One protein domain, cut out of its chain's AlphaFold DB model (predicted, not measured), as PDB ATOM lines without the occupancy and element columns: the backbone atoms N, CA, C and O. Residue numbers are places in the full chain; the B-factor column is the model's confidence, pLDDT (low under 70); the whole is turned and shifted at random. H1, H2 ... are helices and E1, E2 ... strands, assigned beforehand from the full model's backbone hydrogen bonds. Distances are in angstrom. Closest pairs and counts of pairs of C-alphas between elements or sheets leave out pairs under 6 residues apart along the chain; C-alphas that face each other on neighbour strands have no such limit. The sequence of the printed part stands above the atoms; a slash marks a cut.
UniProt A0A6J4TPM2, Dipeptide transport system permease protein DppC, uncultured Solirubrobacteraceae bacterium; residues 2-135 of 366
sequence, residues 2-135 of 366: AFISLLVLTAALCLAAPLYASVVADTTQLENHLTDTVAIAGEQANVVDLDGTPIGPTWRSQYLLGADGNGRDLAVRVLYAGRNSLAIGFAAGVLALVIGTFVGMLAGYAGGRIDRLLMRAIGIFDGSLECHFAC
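Overview. This is residues 2 to 135 of the 366 residues of the protein "Dipeptide transport system permease protein DppC" of uncultured Solirubrobacteraceae bacterium (UniProt A0A6J4TPM2). What shape does the model have? One very long helix, H3, makes the long axis: at its first end sits a small head of loops, residues 47 to 73, with the two-strand hairpin E1 and E2, and at its far end H4 folds back to make a V with it. H2 runs side by side with the first turns of H3, and H1 slants away from that place, its residues 2 to 9 sticking out. What is it built of, and how large is it? The printed part has 134 residues with four named helices and two named strands, in the order H1, H2, E1, E2, H3, H4; the class is mostly helix and the sheet, E1 - E2, is antiparallel. The whole is extended, with a radius of gyration of the C-alphas of 24.3 A, and it is flat, spanning 75 by 44 by 23 A.

Arrangement. How do the first two helices stand to the long one? H1, residues 2 to 15, touches H3, residues 74 to 110, with residues 11 to 15 alone; the closest C-alphas, of Cys 14 and Arg 83, are 4.8 A apart, and the two run opposite ways at a steep tilt of 69 degrees, only just short of about perpendicular. H2, residues 17 to 25, touches residues 76 to 83 of H3 at a shallow tilt of 7 degrees, opposite ways, with the closest C-alphas, of Ala 17 and Leu 79, 5.2 A apart. H1 and H2 meet only through their link. How are the strands joined? E1, residues 37 to 40, and E2, residues 43 to 46, form an antiparallel hairpin, with 140 degrees between their directions; N 38 and O 45 are 2.8 A apart and N 45 and O 38 are 2.9 A apart, both within hydrogen-bond range. E1 is apart from H3. Where does the last helix meet the rest? H4, residues 114 to 133, only just touches H3, the hub, and only at the corner by their link, with 3 pairs of C-alphas within 8 A; the closest are those of Ala 107 and Asp 115, 5.2 A apart. They run opposite ways at a steep tilt of 49 degrees. Are the helix backbones complete? In H1 and H3 every O i to N i+4 pair is within hydrogen-bond range; in H2 it is 4 of 5 and in H4 14 of 16.

Along the chain. Where does the first helix begin, and how long is it? C-alpha 2 of H1 is at (222.084, 257.499, 292.693), and H1 measures 19.7 A to C-alpha 15. H2 measures 10.1 A, E1 9.4 A and E2 9.9 A. Where does the long helix run? H3 goes from C-alpha 74 at (221.972, 232.395, 302.611) to C-alpha 110 at (242.445, 272.952, 328.653), 52.4 A. Where does the last helix end? H4 measures 27.0 A, has a kink of 28 degrees near residue 127, and ends with C-alpha 133 at (252.936, 242.579, 323.915).

Size, cuts and confidence. How far does it reach? The two C-alphas farthest apart, of Gly 42 and Gly 112, are 75.5 A from each other. Residues 88 to 102 of H3 and residues 120 to 135, of which 120 to 133 belong to H4, are among those that stand free. Is there a cut, and which links are long? The printed part has no cut. The links from H2 to E1, 11 residues, and from E2 to H3, 27 residues, are long. Where is confidence low? The mean pLDDT of the printed part is 79.7; 22 residues are under 70, namely 2 to 3, 111, 115 and 118 to 135.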
ATOM      1  N   ALA A   2     222.142 258.964 292.864       68.00
ATOM      2  CA  ALA A   2     222.084 257.499 292.693       68.00
ATOM      3  C   ALA A   2     222.792 256.681 293.795       68.00
ATOM      4  O   ALA A   2     222.224 255.713 294.283       68.00
ATOM      5  N   PHE A   3     223.984 257.101 294.238       65.50
ATOM      6  CA  PHE A   3     224.705 256.424 295.325       65.50
ATOM      7  C   PHE A   3     223.951 256.466 296.662       65.50
ATOM      8  O   PHE A   3     223.815 255.447 297.326       65.50
ATOM      9  N   ILE A   4     223.405 257.629 297.030       74.50
ATOM     10  CA  ILE A   4     222.616 257.789 298.261       74.50
ATOM     11  C   ILE A   4     221.338 256.953 298.168       74.50
ATOM     12  O   ILE A   4     220.988 256.268 299.119       74.50
ATOM     13  N   SER A   5     220.668 256.956 297.014       81.44
ATOM     14  CA  SER A   5     219.484 256.127 296.785       81.44
ATOM     15  C   SER A   5     219.792 254.634 296.911       81.44
ATOM     16  O   SER A   5     219.018 253.919 297.538       81.44
ATOM     17  N   LEU A   6     220.925 254.174 296.369       83.19
ATOM     18  CA  LEU A   6     221.371 252.787 296.500       83.19
ATOM     19  C   LEU A   6     221.676 252.441 297.960       83.19
ATOM     20  O   LEU A   6     221.171 251.446 298.455       83.19
ATOM     21  N   LEU A   7     222.434 253.285 298.662       81.81
ATOM     22  CA  LEU A   7     222.762 253.091 300.075       81.81
ATOM     23  C   LEU A   7     221.497 253.012 300.943       81.81
ATOM     24  O   LEU A   7     221.367 252.106 301.761       81.81
ATOM     25  N   VAL A   8     220.553 253.934 300.742       87.75
ATOM     26  CA  VAL A   8     219.270 253.946 301.456       87.75
ATOM     27  C   VAL A   8     218.462 252.693 301.137       87.75
ATOM     28  O   VAL A   8     217.892 252.100 302.048       87.75
ATOM     29  N   LEU A   9     218.447 252.249 299.877       90.19
ATOM     30  CA  LEU A   9     217.782 251.013 299.475       90.19
ATOM     31  C   LEU A   9     218.411 249.790 300.156       90.19
ATOM     32  O   LEU A   9     217.691 248.982 300.734       90.19
ATOM     33  N   THR A  10     219.739 249.658 300.130       86.19
ATOM     34  CA  THR A  10     220.449 248.544 300.770       86.19
ATOM     35  C   THR A  10     220.233 248.552 302.283       86.19
ATOM     36  O   THR A  10     219.926 247.515 302.861       86.19
ATOM     37  N   ALA A  11     220.309 249.721 302.924       88.81
ATOM     38  CA  ALA A  11     220.037 249.858 304.350       88.81
ATOM     39  C   ALA A  11     218.588 249.489 304.696       88.81
ATOM     40  O   ALA A  11     218.356 248.760 305.658       88.81
ATOM     41  N   ALA A  12     217.616 249.933 303.893       91.50
ATOM     42  CA  ALA A  12     216.211 249.581 304.070       91.50
ATOM     43  C   ALA A  12     215.979 248.070 303.919       91.50
ATOM     44  O   ALA A  12     215.272 247.487 304.738       91.50
ATOM     45  N   LEU A  13     216.616 247.424 302.935       91.19
ATOM     46  CA  LEU A  13     216.551 245.970 302.744       91.19
ATOM     47  C   LEU A  13     217.127 245.211 303.945       91.19
ATOM     48  O   LEU A  13     216.485 244.295 304.450       91.19
ATOM     49  N   CYS A  14     218.296 245.615 304.448       91.50
ATOM     50  CA  CYS A  14     218.888 245.011 305.643       91.50
ATOM     51  C   CYS A  14     218.013 245.223 306.888       91.50
ATOM     52  O   CYS A  14     217.802 244.296 307.665       91.50
ATOM     53  N   LEU A  15     217.447 246.416 307.089       91.50
ATOM     54  CA  LEU A  15     216.535 246.679 308.209       91.50
ATOM     55  C   LEU A  15     215.232 245.874 308.102       91.50
ATOM     56  O   LEU A  15     214.682 245.469 309.125       91.50
ATOM     57  N   ALA A  16     214.780 245.590 306.880       91.50
ATOM     58  CA  ALA A  16     213.627 244.746 306.589       91.50
ATOM     59  C   ALA A  16     213.924 243.234 306.650       91.50
ATOM     60  O   ALA A  16     213.028 242.442 306.365       91.50
ATOM     61  N   ALA A  17     215.124 242.808 307.071       89.31
ATOM     62  CA  ALA A  17     215.476 241.391 307.223       89.31
ATOM     63  C   ALA A  17     214.428 240.546 307.986       89.31
ATOM     64  O   ALA A  17     214.120 239.454 307.512       89.31
ATOM     65  N   PRO A  18     213.817 241.022 309.097       89.50
ATOM     66  CA  PRO A  18     212.796 240.246 309.804       89.50
ATOM     67  C   PRO A  18     211.531 240.027 308.971       89.50
ATOM     68  O   PRO A  18     210.939 238.957 309.027       89.50
ATOM     69  N   LEU A  19     211.141 241.030 308.176       88.69
ATOM     70  CA  LEU A  19     209.977 240.945 307.296       88.69
ATOM     71  C   LEU A  19     210.242 240.003 306.122       88.69
ATOM     72  O   LEU A  19     209.363 239.238 305.739       88.69
ATOM     73  N   TYR A  20     211.455 240.034 305.564       87.19
ATOM     74  CA  TYR A  20     211.859 239.093 304.521       87.19
ATOM     75  C   TYR A  20     211.835 237.649 305.037       87.19
ATOM     76  O   TYR A  20     211.254 236.779 304.391       87.19
ATOM     77  N   ALA A  21     212.392 237.421 306.230       86.62
ATOM     78  CA  ALA A  21     212.403 236.111 306.868       86.62
ATOM     79  C   ALA A  21     210.987 235.577 307.128       86.62
ATOM     80  O   ALA A  21     210.724 234.422 306.835       86.62
ATOM     81  N   SER A  22     210.055 236.413 307.600       86.31
ATOM     82  CA  SER A  22     208.697 235.958 307.928       86.31
ATOM     83  C   SER A  22     207.736 235.867 306.738       86.31
ATOM     84  O   SER A  22     206.788 235.098 306.792       86.31
ATOM     85  N   VAL A  23     207.890 236.708 305.706       84.25
ATOM     86  CA  VAL A  23     206.911 236.811 304.600       84.25
ATOM     87  C   VAL A  23     207.368 236.072 303.344       84.25
ATOM     88  O   VAL A  23     206.530 235.580 302.594       84.25
ATOM     89  N   VAL A  24     208.676 236.040 303.076       82.25
ATOM     90  CA  VAL A  24     209.223 235.495 301.824       82.25
ATOM     91  C   VAL A  24     209.890 234.152 302.056       82.25
ATOM     92  O   VAL A  24     209.601 233.199 301.339       82.25
ATOM     93  N   ALA A  25     210.804 234.102 303.022       78.88
ATOM     94  CA  ALA A  25     211.648 232.935 303.218       78.88
ATOM     95  C   ALA A  25     211.035 231.909 304.172       78.88
ATOM     96  O   ALA A  25     211.444 230.764 304.106       78.88
ATOM     97  N   ASP A  26     210.108 232.294 305.054       82.75
ATOM     98  CA  ASP A  26     209.535 231.457 306.128       82.75
ATOM     99  C   ASP A  26     210.582 230.591 306.862       82.75
ATOM    100  O   ASP A  26     210.340 229.456 307.257       82.75
ATOM    101  N   THR A  27     211.798 231.126 306.987       81.44
ATOM    102  CA  THR A  27     212.953 230.485 307.619       81.44
ATOM    103  C   THR A  27     213.622 231.477 308.554       81.44
ATOM    104  O   THR A  27     213.586 232.697 308.350       81.44
ATOM    105  N   THR A  28     214.263 230.967 309.605       82.69
ATOM    106  CA  THR A  28     215.042 231.802 310.520       82.69
ATOM    107  C   THR A  28     216.544 231.678 310.261       82.69
ATOM    108  O   THR A  28     217.051 230.687 309.750       82.69
ATOM    109  N   GLN A  29     217.302 232.708 310.643       78.81
ATOM    110  CA  GLN A  29     218.752 232.814 310.403       78.81
ATOM    111  C   GLN A  29     219.619 231.673 310.985       78.81
ATOM    112  O   GLN A  29     220.786 231.549 310.607       78.81
ATOM    113  N   LEU A  30     219.097 230.892 311.936       83.00
ATOM    114  CA  LEU A  30     219.842 229.859 312.671       83.00
ATOM    115  C   LEU A  30     219.296 228.444 312.457       83.00
ATOM    116  O   LEU A  30     219.920 227.487 312.917       83.00
ATOM    117  N   GLU A  31     218.152 228.316 311.796       83.38
ATOM    118  CA  GLU A  31     217.441 227.052 311.649       83.38
ATOM    119  C   GLU A  31     218.043 226.220 310.524       83.38
ATOM    120  O   GLU A  31     218.387 226.738 309.463       83.38
ATOM    121  N   ASN A  32     218.232 224.930 310.797       87.75
ATOM    122  CA  ASN A  32     218.863 224.005 309.868       87.75
ATOM    123  C   ASN A  32     217.776 223.217 309.137       87.75
ATOM    124  O   ASN A  32     217.074 222.428 309.767       87.75
ATOM    125  N   HIS A  33     217.705 223.365 307.817       83.94
ATOM    126  CA  HIS A  33     216.722 222.695 306.966       83.94
ATOM    127  C   HIS A  33     217.389 221.617 306.099       83.94
ATOM    128  O   HIS A  33     217.317 221.634 304.876       83.94
ATOM    129  N   LEU A  34     218.102 220.687 306.740       82.19
ATOM    130  CA  LEU A  34     218.892 219.650 306.054       82.19
ATOM    131  C   LEU A  34     218.035 218.643 305.273       82.19
ATOM    132  O   LEU A  34     218.472 218.127 304.252       82.19
ATOM    133  N   THR A  35     216.836 218.343 305.770       82.69
ATOM    134  CA  THR A  35     215.924 217.336 305.204       82.69
ATOM    135  C   THR A  35     214.782 217.934 304.394       82.69
ATOM    136  O   THR A  35     213.934 217.194 303.901       82.69
ATOM    137  N   ASP A  36     214.728 219.259 304.292       82.88
ATOM    138  CA  ASP A  36     213.612 219.930 303.644       82.88
ATOM    139  C   ASP A  36     213.743 219.849 302.124       82.88
ATOM    140  O   ASP A  36     214.841 219.802 301.557       82.88
ATOM    141  N   THR A  37     212.592 219.852 301.458       82.62
ATOM    142  CA  THR A  37     212.493 219.846 300.002       82.62
ATOM    143  C   THR A  37     211.775 221.093 299.516       82.62
ATOM    144  O   THR A  37     210.782 221.543 300.086       82.62
ATOM    145  N   VAL A  38     212.283 221.668 298.430       83.31
ATOM    146  CA  VAL A  38     211.767 222.902 297.838       83.31
ATOM    147  C   VAL A  38     211.370 222.628 296.397       83.31
ATOM    148  O   VAL A  38     212.100 221.988 295.641       83.31
ATOM    149  N   ALA A  39     210.199 223.125 296.000       79.56
ATOM    150  CA  ALA A  39     209.729 223.008 294.627       79.56
ATOM    151  C   ALA A  39     210.417 224.052 293.730       79.56
ATOM    152  O   ALA A  39     210.164 225.255 293.844       79.56
ATOM    153  N   ILE A  40     211.253 223.601 292.795       77.88
ATOM    154  CA  ILE A  40     211.915 224.437 291.788       77.88
ATOM    155  C   ILE A  40     211.325 224.076 290.430       77.88
ATOM    156  O   ILE A  40     211.464 222.953 289.961       77.88
ATOM    157  N   ALA A  41     210.637 225.023 289.787       74.12
ATOM    158  CA  ALA A  41     210.043 224.824 288.457       74.12
ATOM    159  C   ALA A  41     209.118 223.585 288.326       74.12
ATOM    160  O   ALA A  41     208.884 223.111 287.218       74.12
ATOM    161  N   GLY A  42     208.554 223.101 289.439       73.81
ATOM    162  CA  GLY A  42     207.661 221.937 289.487       73.81
ATOM    163  C   GLY A  42     208.317 220.631 289.949       73.81
ATOM    164  O   GLY A  42     207.589 219.684 290.232       73.81
ATOM    165  N   GLU A  43     209.645 220.583 290.097       78.69
ATOM    166  CA  GLU A  43     210.373 219.435 290.654       78.69
ATOM    167  C   GLU A  43     210.758 219.681 292.118       78.69
ATOM    168  O   GLU A  43     211.120 220.792 292.503       78.69
ATOM    169  N   GLN A  44     210.650 218.643 292.951       81.62
ATOM    170  CA  GLN A  44     211.078 218.684 294.349       81.62
ATOM    171  C   GLN A  44     212.590 218.455 294.411       81.62
ATOM    172  O   GLN A  44     213.062 217.385 294.035       81.62
ATOM    173  N   ALA A  45     213.330 219.450 294.888       82.81
ATOM    174  CA  ALA A  45     214.766 219.357 295.113       82.81
ATOM    175  C   ALA A  45     215.064 219.429 296.613       82.81
ATOM    176  O   ALA A  45     214.453 220.224 297.330       82.81
ATOM    177  N   ASN A  46     216.006 218.612 297.083       85.00
ATOM    178  CA  ASN A  46     216.483 218.679 298.462       85.00
ATOM    179  C   ASN A  46     217.254 219.989 298.682       85.00
ATOM    180  O   ASN A  46     218.008 220.426 297.809       85.00
ATOM    181  N   VAL A  47     217.085 220.607 299.851       82.50
ATOM    182  CA  VAL A  47     217.851 221.805 300.241       82.50
ATOM    183  C   VAL A  47     219.340 221.475 300.393       82.50
ATOM    184  O   VAL A  47     220.196 222.274 300.009       82.50
ATOM    185  N   VAL A  48     219.654 220.287 300.909       85.75
ATOM    186  CA  VAL A  48     221.003 219.715 300.918       85.75
ATOM    187  C   VAL A  48     220.908 218.294 300.384       85.75
ATOM    188  O   VAL A  48     220.071 217.514 300.838       85.75
ATOM    189  N   ASP A  49     221.725 217.968 299.388       84.69
ATOM    190  CA  ASP A  49     221.750 216.623 298.827       84.69
ATOM    191  C   ASP A  49     222.377 215.620 299.809       84.69
ATOM    192  O   ASP A  49     223.076 215.995 300.753       84.69
ATOM    193  N   LEU A  50     222.172 214.325 299.572       81.69
ATOM    194  CA  LEU A  50     222.744 213.255 300.403       81.69
ATOM    195  C   LEU A  50     224.281 213.273 300.414       81.69
ATOM    196  O   LEU A  50     224.893 212.851 301.394       81.69
ATOM    197  N   ASP A  51     224.888 213.828 299.364       79.94
ATOM    198  CA  ASP A  51     226.332 214.042 299.240       79.94
ATOM    199  C   ASP A  51     226.826 215.299 299.993       79.94
ATOM    200  O   ASP A  51     228.007 215.646 299.938       79.94
ATOM    201  N   GLY A  52     225.936 216.005 300.702       80.12
ATOM    202  CA  GLY A  52     226.239 217.221 301.461       80.12
ATOM    203  C   GLY A  52     226.366 218.482 300.604       80.12
ATOM    204  O   GLY A  52     226.749 219.539 301.112       80.12
ATOM    205  N   THR A  53     226.060 218.400 299.308       84.69
ATOM    206  CA  THR A  53     226.074 219.546 298.397       84.69
ATOM    207  C   THR A  53     224.821 220.401 298.628       84.69
ATOM    208  O   THR A  53     223.698 219.907 298.517       84.69
ATOM    209  N   PRO A  54     224.967 221.687 298.990       88.38
ATOM    210  CA  PRO A  54     223.815 222.535 299.241       88.38
ATOM    211  C   PRO A  54     223.202 223.055 297.941       88.38
ATOM    212  O   PRO A  54     223.877 223.212 296.918       88.38
ATOM    213  N   ILE A  55     221.917 223.387 298.003       85.62
ATOM    214  CA  ILE A  55     221.187 223.999 296.897       85.62
ATOM    215  C   ILE A  55     221.794 225.354 296.504       85.62
ATOM    216  O   ILE A  55     222.019 226.239 297.334       85.62
ATOM    217  N   GLY A  56     222.047 225.520 295.204       85.12
ATOM    218  CA  GLY A  56     222.557 226.762 294.625       85.12
ATOM    219  C   GLY A  56     221.508 227.884 294.530       85.12
ATOM    220  O   GLY A  56     220.356 227.717 294.931       85.12
ATOM    221  N   PRO A  57     221.873 229.051 293.969       87.06
ATOM    222  CA  PRO A  57     220.965 230.189 293.847       87.06
ATOM    223  C   PRO A  57     219.819 229.890 292.873       87.06
ATOM    224  O   PRO A  57     220.032 229.678 291.678       87.06
ATOM    225  N   THR A  58     218.587 229.906 293.381       80.81
ATOM    226  CA  THR A  58     217.390 229.534 292.606       80.81
ATOM    227  C   THR A  58     216.616 230.728 292.046       80.81
ATOM    228  O   THR A  58     215.807 230.545 291.135       80.81
ATOM    229  N   TRP A  59     216.838 231.945 292.563       77.25
ATOM    230  CA  TRP A  59     216.233 233.232 292.149       77.25
ATOM    231  C   TRP A  59     214.692 233.334 292.157       77.25
ATOM    232  O   TRP A  59     214.159 234.437 292.040       77.25
ATOM    233  N   ARG A  60     213.966 232.217 292.267       75.81
ATOM    234  CA  ARG A  60     212.497 232.116 292.192       75.81
ATOM    235  C   ARG A  60     211.878 231.230 293.275       75.81
ATOM    236  O   ARG A  60     210.654 231.161 293.339       75.81
ATOM    237  N   SER A  61     212.691 230.540 294.075       75.81
ATOM    238  CA  SER A  61     212.219 229.718 295.193       75.81
ATOM    239  C   SER A  61     212.447 230.425 296.533       75.81
ATOM    240  O   SER A  61     213.015 231.519 296.570       75.81
ATOM    241  N   GLN A  62     212.017 229.781 297.619       80.19
ATOM    242  CA  GLN A  62     212.214 230.219 299.005       80.19
ATOM    243  C   GLN A  62     213.695 230.519 299.317       80.19
ATOM    244  O   GLN A  62     213.989 231.525 299.951       80.19
ATOM    245  N   TYR A  63     214.631 229.738 298.757       84.44
ATOM    246  CA  TYR A  63     216.082 229.917 298.916       84.44
ATOM    247  C   TYR A  63     216.672 230.766 297.782       84.44
ATOM    248  O   TYR A  63     217.297 230.254 296.844       84.44
ATOM    249  N   LEU A  64     216.474 232.086 297.848       85.12
ATOM    250  CA  LEU A  64     216.827 233.013 296.762       85.12
ATOM    251  C   LEU A  64     218.312 232.928 296.359       85.12
ATOM    252  O   LEU A  64     218.620 232.822 295.169       85.12
ATOM    253  N   LEU A  65     219.212 232.960 297.349       86.81
ATOM    254  CA  LEU A  65     220.669 232.878 297.169       86.81
ATOM    255  C   LEU A  65     221.228 231.461 297.389       86.81
ATOM    256  O   LEU A  65     222.441 231.283 297.322       86.81
ATOM    257  N   GLY A  66     220.362 230.470 297.612       88.38
ATOM    258  CA  GLY A  66     220.742 229.101 297.968       88.38
ATOM    259  C   GLY A  66     220.868 228.877 299.477       88.38
ATOM    260  O   GLY A  66     220.546 229.760 300.281       88.38
ATOM    261  N   ALA A  67     221.336 227.688 299.853       88.19
ATOM    262  CA  ALA A  67     221.599 227.310 301.239       88.19
ATOM    263  C   ALA A  67     223.097 227.085 301.498       88.19
ATOM    264  O   ALA A  67     223.891 226.936 300.570       88.19
ATOM    265  N   ASP A  68     223.501 227.074 302.767       88.00
ATOM    266  CA  ASP A  68     224.818 226.572 303.167       88.00
ATOM    267  C   ASP A  68     224.800 225.050 303.403       88.00
ATOM    268  O   ASP A  68     223.751 224.412 303.351       88.00
ATOM    269  N   GLY A  69     225.959 224.454 303.706       84.88
ATOM    270  CA  GLY A  69     226.064 223.012 303.986       84.88
ATOM    271  C   GLY A  69     225.272 222.524 305.211       84.88
ATOM    272  O   GLY A  69     225.184 221.324 305.434       84.88
ATOM    273  N   ASN A  70     224.685 223.430 306.004       86.56
ATOM    274  CA  ASN A  70     223.782 223.101 307.110       86.56
ATOM    275  C   ASN A  70     222.299 223.297 306.738       86.56
ATOM    276  O   ASN A  70     221.436 223.239 307.617       86.56
ATOM    277  N   GLY A  71     221.994 223.568 305.466       84.88
ATOM    278  CA  GLY A  71     220.642 223.843 304.989       84.88
ATOM    279  C   GLY A  71     220.094 225.197 305.442       84.88
ATOM    280  O   GLY A  71     218.884 225.362 305.521       84.88
ATOM    281  N   ARG A  72     220.946 226.170 305.790       89.12
ATOM    282  CA  ARG A  72     220.495 227.508 306.207       89.12
ATOM    283  C   ARG A  72     220.369 228.439 305.015       89.12
ATOM    284  O   ARG A  72     221.293 228.515 304.206       89.12
ATOM    285  N   ASP A  73     219.303 229.232 304.968       89.88
ATOM    286  CA  ASP A  73     219.080 230.216 303.905       89.88
ATOM    287  C   ASP A  73     220.164 231.317 303.900       89.88
ATOM    288  O   ASP A  73     220.321 232.097 304.851       89.88
ATOM    289  N   LEU A  74     220.921 231.396 302.800       89.25
ATOM    290  CA  LEU A  74     221.972 232.395 302.611       89.25
ATOM    291  C   LEU A  74     221.413 233.818 302.477       89.25
ATOM    292  O   LEU A  74     222.038 234.757 302.970       89.25
ATOM    293  N   ALA A  75     220.248 234.008 301.854       88.06
ATOM    294  CA  ALA A  75     219.641 235.324 301.662       88.06
ATOM    295  C   ALA A  75     219.198 235.937 302.994       88.06
ATOM    296  O   ALA A  75     219.550 237.083 303.295       88.06
ATOM    297  N   VAL A  76     218.507 235.158 303.832       89.75
ATOM    298  CA  VAL A  76     218.110 235.584 305.185       89.75
ATOM    299  C   VAL A  76     219.343 235.936 306.014       89.75
ATOM    300  O   VAL A  76     219.397 237.002 306.633       89.75
ATOM    301  N   ARG A  77     220.379 235.092 305.986       90.06
ATOM    302  CA  ARG A  77     221.611 235.321 306.753       90.06
ATOM    303  C   ARG A  77     222.371 236.556 306.301       90.06
ATOM    304  O   ARG A  77     222.818 237.319 307.153       90.06
ATOM    305  N   VAL A  78     222.493 236.790 304.996       89.06
ATOM    306  CA  VAL A  78     223.142 237.996 304.460       89.06
ATOM    307  C   VAL A  78     222.386 239.256 304.889       89.06
ATOM    308  O   VAL A  78     223.016 240.230 305.301       89.06
ATOM    309  N   LEU A  79     221.049 239.244 304.872       90.50
ATOM    310  CA  LEU A  79     220.241 240.389 305.306       90.50
ATOM    311  C   LEU A  79     220.368 240.661 306.814       90.50
ATOM    312  O   LEU A  79     220.570 241.812 307.208       90.50
ATOM    313  N   TYR A  80     220.317 239.622 307.656       91.56
ATOM    314  CA  TYR A  80     220.528 239.756 309.103       91.56
ATOM    315  C   TYR A  80     221.961 240.174 309.452       91.56
ATOM    316  O   TYR A  80     222.154 241.031 310.316       91.56
ATOM    317  N   ALA A  81     222.964 239.639 308.753       86.56
ATOM    318  CA  ALA A  81     224.349 240.072 308.893       86.56
ATOM    319  C   ALA A  81     224.495 241.552 308.517       86.56
ATOM    320  O   ALA A  81     225.063 242.323 309.285       86.56
ATOM    321  N   GLY A  82     223.905 241.979 307.396       87.88
ATOM    322  CA  GLY A  82     223.875 243.383 306.985       87.88
ATOM    323  C   GLY A  82     223.220 244.291 308.030       87.88
ATOM    324  O   GLY A  82     223.764 245.345 308.356       87.88
ATOM    325  N   ARG A  83     222.099 243.866 308.626       91.69
ATOM    326  CA  ARG A  83     221.431 244.587 309.724       91.69
ATOM    327  C   ARG A  83     222.338 244.747 310.943       91.69
ATOM    328  O   ARG A  83     222.441 245.849 311.481       91.69
ATOM    329  N   ASN A  84     222.989 243.667 311.368       87.81
ATOM    330  CA  ASN A  84     223.898 243.685 312.512       87.81
ATOM    331  C   ASN A  84     225.110 244.583 312.235       87.81
ATOM    332  O   ASN A  84     225.448 245.417 313.070       87.81
ATOM    333  N   SER A  85     225.704 244.491 311.043       87.62
ATOM    334  CA  SER A  85     226.814 245.351 310.621       87.62
ATOM    335  C   SER A  85     226.428 246.829 310.598       87.62
ATOM    336  O   SER A  85     227.200 247.665 311.063       87.62
ATOM    337  N   LEU A  86     225.224 247.169 310.122       89.06
ATOM    338  CA  LEU A  86     224.712 248.543 310.158       89.06
ATOM    339  C   LEU A  86     224.533 249.048 311.593       89.06
ATOM    340  O   LEU A  86     224.922 250.177 311.891       89.06
ATOM    341  N   ALA A  87     223.978 248.224 312.485       86.94
ATOM    342  CA  ALA A  87     223.785 248.588 313.886       86.94
ATOM    343  C   ALA A  87     225.122 248.811 314.609       86.94
ATOM    344  O   ALA A  87     225.292 249.829 315.279       86.94
ATOM    345  N   ILE A  88     226.083 247.899 314.427       86.44
ATOM    346  CA  ILE A  88     227.427 248.001 315.010       86.44
ATOM    347  C   ILE A  88     228.153 249.223 314.451       86.44
ATOM    348  O   ILE A  88     228.662 250.029 315.225       86.44
ATOM    349  N   GLY A  89     228.162 249.403 313.128       79.75
ATOM    350  CA  GLY A  89     228.824 250.535 312.480       79.75
ATOM    351  C   GLY A  89     228.253 251.880 312.928       79.75
ATOM    352  O   GLY A  89     229.008 252.798 313.244       79.75
ATOM    353  N   PHE A  90     226.926 251.990 313.030       86.75
ATOM    354  CA  PHE A  90     226.272 253.203 313.519       86.75
ATOM    355  C   PHE A  90     226.582 253.467 314.998       86.75
ATOM    356  O   PHE A  90     226.985 254.575 315.350       86.75
ATOM    357  N   ALA A  91     226.444 252.457 315.864       88.75
ATOM    358  CA  ALA A  91     226.714 252.595 317.294       88.75
ATOM    359  C   ALA A  91     228.182 252.955 317.567       88.75
ATOM    360  O   ALA A  91     228.454 253.876 318.338       88.75
ATOM    361  N   ALA A  92     229.121 252.285 316.895       82.31
ATOM    362  CA  ALA A  92     230.546 252.576 316.992       82.31
ATOM    363  C   ALA A  92     230.872 253.987 316.482       82.31
ATOM    364  O   ALA A  92     231.617 254.708 317.137       82.31
ATOM    365  N   GLY A  93     230.271 254.411 315.364       81.94
ATOM    366  CA  GLY A  93     230.445 255.759 314.823       81.94
ATOM    367  C   GLY A  93     229.960 256.848 315.780       81.94
ATOM    368  O   GLY A  93     230.676 257.818 316.020       81.94
ATOM    369  N   VAL A  94     228.779 256.672 316.382       90.94
ATOM    370  CA  VAL A  94     228.248 257.600 317.397       90.94
ATOM    371  C   VAL A  94     229.147 257.627 318.629       90.94
ATOM    372  O   VAL A  94     229.493 258.705 319.108       90.94
ATOM    373  N   LEU A  95     229.564 256.461 319.124       90.12
ATOM    374  CA  LEU A  95     230.432 256.362 320.294       90.12
ATOM    375  C   LEU A  95     231.784 257.046 320.050       90.12
ATOM    376  O   LEU A  95     232.215 257.857 320.867       90.12
ATOM    377  N   ALA A  96     232.419 256.769 318.911       81.62
ATOM    378  CA  ALA A  96     233.687 257.375 318.520       81.62
ATOM    379  C   ALA A  96     233.561 258.892 318.337       81.62
ATOM    380  O   ALA A  96     234.432 259.630 318.787       81.62
ATOM    381  N   LEU A  97     232.463 259.372 317.742       89.25
ATOM    382  CA  LEU A  97     232.201 260.804 317.604       89.25
ATOM    383  C   LEU A  97     232.047 261.469 318.975       89.25
ATOM    384  O   LEU A  97     232.651 262.511 319.212       89.25
ATOM    385  N   VAL A  98     231.270 260.878 319.884       91.19
ATOM    386  CA  VAL A  98     231.027 261.434 321.221       91.19
ATOM    387  C   VAL A  98     232.315 261.457 322.040       91.19
ATOM    388  O   VAL A  98     232.701 262.516 322.532       91.19
ATOM    389  N   ILE A  99     233.010 260.320 322.148       87.81
ATOM    390  CA  ILE A  99     234.256 260.215 322.916       87.81
ATOM    391  C   ILE A  99     235.341 261.082 322.275       87.81
ATOM    392  O   ILE A  99     235.970 261.879 322.964       87.81
ATOM    393  N   GLY A 100     235.534 260.975 320.960       82.44
ATOM    394  CA  GLY A 100     236.561 261.709 320.226       82.44
ATOM    395  C   GLY A 100     236.358 263.219 320.287       82.44
ATOM    396  O   GLY A 100     237.306 263.950 320.562       82.44
ATOM    397  N   THR A 101     235.123 263.702 320.119       87.56
ATOM    398  CA  THR A 101     234.817 265.139 320.232       87.56
ATOM    399  C   THR A 101     235.003 265.626 321.662       87.56
ATOM    400  O   THR A 101     235.566 266.694 321.872       87.56
ATOM    401  N   PHE A 102     234.570 264.847 322.656       87.12
ATOM    402  CA  PHE A 102     234.720 265.211 324.061       87.12
ATOM    403  C   PHE A 102     236.193 265.285 324.479       87.12
ATOM    404  O   PHE A 102     236.631 266.295 325.031       87.12
ATOM    405  N   VAL A 103     236.980 264.253 324.158       83.44
ATOM    406  CA  VAL A 103     238.422 264.202 324.437       83.44
ATOM    407  C   VAL A 103     239.163 265.291 323.660       83.44
ATOM    408  O   VAL A 103     239.966 266.011 324.247       83.44
ATOM    409  N   GLY A 104     238.857 265.470 322.371       82.31
ATOM    410  CA  GLY A 104     239.469 266.497 321.527       82.31
ATOM    411  C   GLY A 104     239.168 267.918 322.007       82.31
ATOM    412  O   GLY A 104     240.067 268.757 322.060       82.31
ATOM    413  N   MET A 105     237.932 268.186 322.434       85.75
ATOM    414  CA  MET A 105     237.534 269.483 322.986       85.75
ATOM    415  C   MET A 105     238.200 269.751 324.337       85.75
ATOM    416  O   MET A 105     238.690 270.855 324.562       85.75
ATOM    417  N   LEU A 106     238.279 268.750 325.220       81.75
ATOM    418  CA  LEU A 106     238.990 268.867 326.496       81.75
ATOM    419  C   LEU A 106     240.488 269.112 326.303       81.75
ATOM    420  O   LEU A 106     241.055 269.971 326.980       81.75
ATOM    421  N   ALA A 107     241.127 268.397 325.376       76.81
ATOM    422  CA  ALA A 107     242.540 268.584 325.057       76.81
ATOM    423  C   ALA A 107     242.802 269.977 324.456       76.81
ATOM    424  O   ALA A 107     243.712 270.678 324.905       76.81
ATOM    425  N   GLY A 108     241.961 270.408 323.508       78.19
ATOM    426  CA  GLY A 108     242.075 271.704 322.839       78.19
ATOM    427  C   GLY A 108     241.774 272.905 323.740       78.19
ATOM    428  O   GLY A 108     242.444 273.927 323.631       78.19
ATOM    429  N   TYR A 109     240.803 272.792 324.653       81.31
ATOM    430  CA  TYR A 109     240.421 273.883 325.555       81.31
ATOM    431  C   TYR A 109     241.371 274.025 326.749       81.31
ATOM    432  O   TYR A 109     241.712 275.137 327.143       81.31
ATOM    433  N   ALA A 110     241.782 272.908 327.355       75.50
ATOM    434  CA  ALA A 110     242.445 272.952 328.653       75.50
ATOM    435  C   ALA A 110     243.970 273.074 328.589       75.50
ATOM    436  O   ALA A 110     244.546 273.449 329.603       75.50
ATOM    437  N   GLY A 111     244.611 272.763 327.454       68.56
ATOM    438  CA  GLY A 111     246.034 273.007 327.185       68.56
ATOM    439  C   GLY A 111     247.044 272.470 328.222       68.56
ATOM    440  O   GLY A 111     247.102 272.854 329.389       68.56
ATOM    441  N   GLY A 112     247.966 271.612 327.795       76.69
ATOM    442  CA  GLY A 112     249.222 271.363 328.516       76.69
ATOM    443  C   GLY A 112     249.185 270.421 329.732       76.69
ATOM    444  O   GLY A 112     250.110 269.623 329.861       76.69
ATOM    445  N   ARG A 113     248.208 270.463 330.656       71.31
ATOM    446  CA  ARG A 113     248.129 269.489 331.785       71.31
ATOM    447  C   ARG A 113     247.196 268.316 331.502       71.31
ATOM    448  O   ARG A 113     247.599 267.184 331.737       71.31
ATOM    449  N   ILE A 114     245.999 268.585 330.982       72.88
ATOM    450  CA  ILE A 114     245.036 267.536 330.606       72.88
ATOM    451  C   ILE A 114     245.574 266.724 329.430       72.88
ATOM    452  O   ILE A 114     245.510 265.506 329.467       72.88
ATOM    453  N   ASP A 115     246.212 267.384 328.465       67.25
ATOM    454  CA  ASP A 115     246.884 266.735 327.340       67.25
ATOM    455  C   ASP A 115     247.984 265.756 327.796       67.25
ATOM    456  O   ASP A 115     247.979 264.584 327.434       67.25
ATOM    457  N   ARG A 116     248.855 266.172 328.731       70.69
ATOM    458  CA  ARG A 116     249.859 265.272 329.332       70.69
ATOM    459  C   ARG A 116     249.253 264.137 330.156       70.69
ATOM    460  O   ARG A 116     249.859 263.072 330.240       70.69
ATOM    461  N   LEU A 117     248.109 264.357 330.799       73.06
ATOM    462  CA  LEU A 117     247.425 263.342 331.603       73.06
ATOM    463  C   LEU A 117     246.699 262.336 330.703       73.06
ATOM    464  O   LEU A 117     246.778 261.146 330.969       73.06
ATOM    465  N   LEU A 118     246.091 262.790 329.603       68.19
ATOM    466  CA  LEU A 118     245.517 261.949 328.552       68.19
ATOM    467  C   LEU A 118     246.598 261.131 327.842       68.19
ATOM    468  O   LEU A 118     246.474 259.915 327.775       68.19
ATOM    469  N   MET A 119     247.697 261.762 327.417       65.69
ATOM    470  CA  MET A 119     248.867 261.073 326.858       65.69
ATOM    471  C   MET A 119     249.443 260.043 327.837       65.69
ATOM    472  O   MET A 119     249.810 258.947 327.432       65.69
ATOM    473  N   ARG A 120     249.474 260.348 329.143       67.44
ATOM    474  CA  ARG A 120     249.877 259.380 330.176       67.44
ATOM    475  C   ARG A 120     248.841 258.291 330.431       67.44
ATOM    476  O   ARG A 120     249.244 257.182 330.722       67.44
ATOM    477  N   ALA A 121     247.546 258.573 330.355       65.81
ATOM    478  CA  ALA A 121     246.495 257.574 330.540       65.81
ATOM    479  C   ALA A 121     246.472 256.582 329.370       65.81
ATOM    480  O   ALA A 121     246.383 255.378 329.598       65.81
ATOM    481  N   ILE A 122     246.651 257.085 328.143       62.06
ATOM    482  CA  ILE A 122     246.922 256.273 326.955       62.06
ATOM    483  C   ILE A 122     248.200 255.467 327.185       62.06
ATOM    484  O   ILE A 122     248.148 254.251 327.092       62.06
ATOM    485  N   GLY A 123     249.287 256.110 327.623       56.19
ATOM    486  CA  GLY A 123     250.555 255.452 327.953       56.19
ATOM    487  C   GLY A 123     250.510 254.459 329.126       56.19
ATOM    488  O   GLY A 123     251.413 253.649 329.256       56.19
ATOM    489  N   ILE A 124     249.497 254.491 329.999       55.75
ATOM    490  CA  ILE A 124     249.307 253.522 331.098       55.75
ATOM    491  C   ILE A 124     248.528 252.301 330.604       55.75
ATOM    492  O   ILE A 124     248.852 251.178 330.991       55.75
ATOM    493  N   PHE A 125     247.543 252.508 329.723       53.31
ATOM    494  CA  PHE A 125     246.993 251.409 328.932       53.31
ATOM    495  C   PHE A 125     248.120 250.768 328.114       53.31
ATOM    496  O   PHE A 125     248.335 249.568 328.249       53.31
ATOM    497  N   ASP A 126     248.928 251.572 327.421       53.09
ATOM    498  CA  ASP A 126     250.108 251.134 326.666       53.09
ATOM    499  C   ASP A 126     251.126 250.406 327.558       53.09
ATOM    500  O   ASP A 126     251.504 249.296 327.242       53.09
ATOM    501  N   GLY A 127     251.473 250.918 328.743       44.06
ATOM    502  CA  GLY A 127     252.489 250.323 329.625       44.06
ATOM    503  C   GLY A 127     252.108 248.982 330.261       44.06
ATOM    504  O   GLY A 127     252.971 248.140 330.520       44.06
ATOM    505  N   SER A 128     250.813 248.747 330.504       50.03
ATOM    506  CA  SER A 128     250.313 247.429 330.934       50.03
ATOM    507  C   SER A 128     250.214 246.432 329.777       50.03
ATOM    508  O   SER A 128     250.334 245.224 329.989       50.03
ATOM    509  N   LEU A 129     250.061 246.946 328.553       50.19
ATOM    510  CA  LEU A 129     250.157 246.184 327.322       50.19
ATOM    511  C   LEU A 129     251.648 245.884 326.971       50.19
ATOM    512  O   LEU A 129     252.013 244.744 326.688       50.19
ATOM    513  N   GLU A 130     252.562 246.839 327.089       44.53
ATOM    514  CA  GLU A 130     253.964 246.762 326.652       44.53
ATOM    515  C   GLU A 130     254.740 245.574 327.246       44.53
ATOM    516  O   GLU A 130     255.528 244.947 326.541       44.53
ATOM    517  N   CYS A 131     254.504 245.173 328.499       47.38
ATOM    518  CA  CYS A 131     255.218 244.028 329.089       47.38
ATOM    519  C   CYS A 131     254.684 242.643 328.663       47.38
ATOM    520  O   CYS A 131     255.419 241.665 328.793       47.38
ATOM    521  N   HIS A 132     253.457 242.536 328.133       48.12
ATOM    522  CA  HIS A 132     252.921 241.286 327.565       48.12
ATOM    523  C   HIS A 132     253.021 241.256 326.027       48.12
ATOM    524  O   HIS A 132     253.162 240.187 325.441       48.12
ATOM    525  N   PHE A 133     253.005 242.426 325.375       51.41
ATOM    526  CA  PHE A 133     252.936 242.579 323.915       51.41
ATOM    527  C   PHE A 133     254.263 242.989 323.242       51.41
ATOM    528  O   PHE A 133     254.387 242.816 322.029       51.41
ATOM    529  N   ALA A 134     255.269 243.490 323.984       45.81
ATOM    530  CA  ALA A 134     256.575 243.904 323.436       45.81
ATOM    531  C   ALA A 134     257.763 242.977 323.786       45.81
ATOM    532  O   ALA A 134     258.872 243.203 323.296       45.81
ATOM    533  N   CYS A 135     257.557 241.920 324.580       45.22
ATOM    534  CA  CYS A 135     258.577 240.903 324.881       45.22
ATOM    535  C   CYS A 135     258.120 239.508 324.415       45.22
ATOM    536  O   CYS A 135     257.596 238.732 325.209       45.22
TER     537      CYS A 135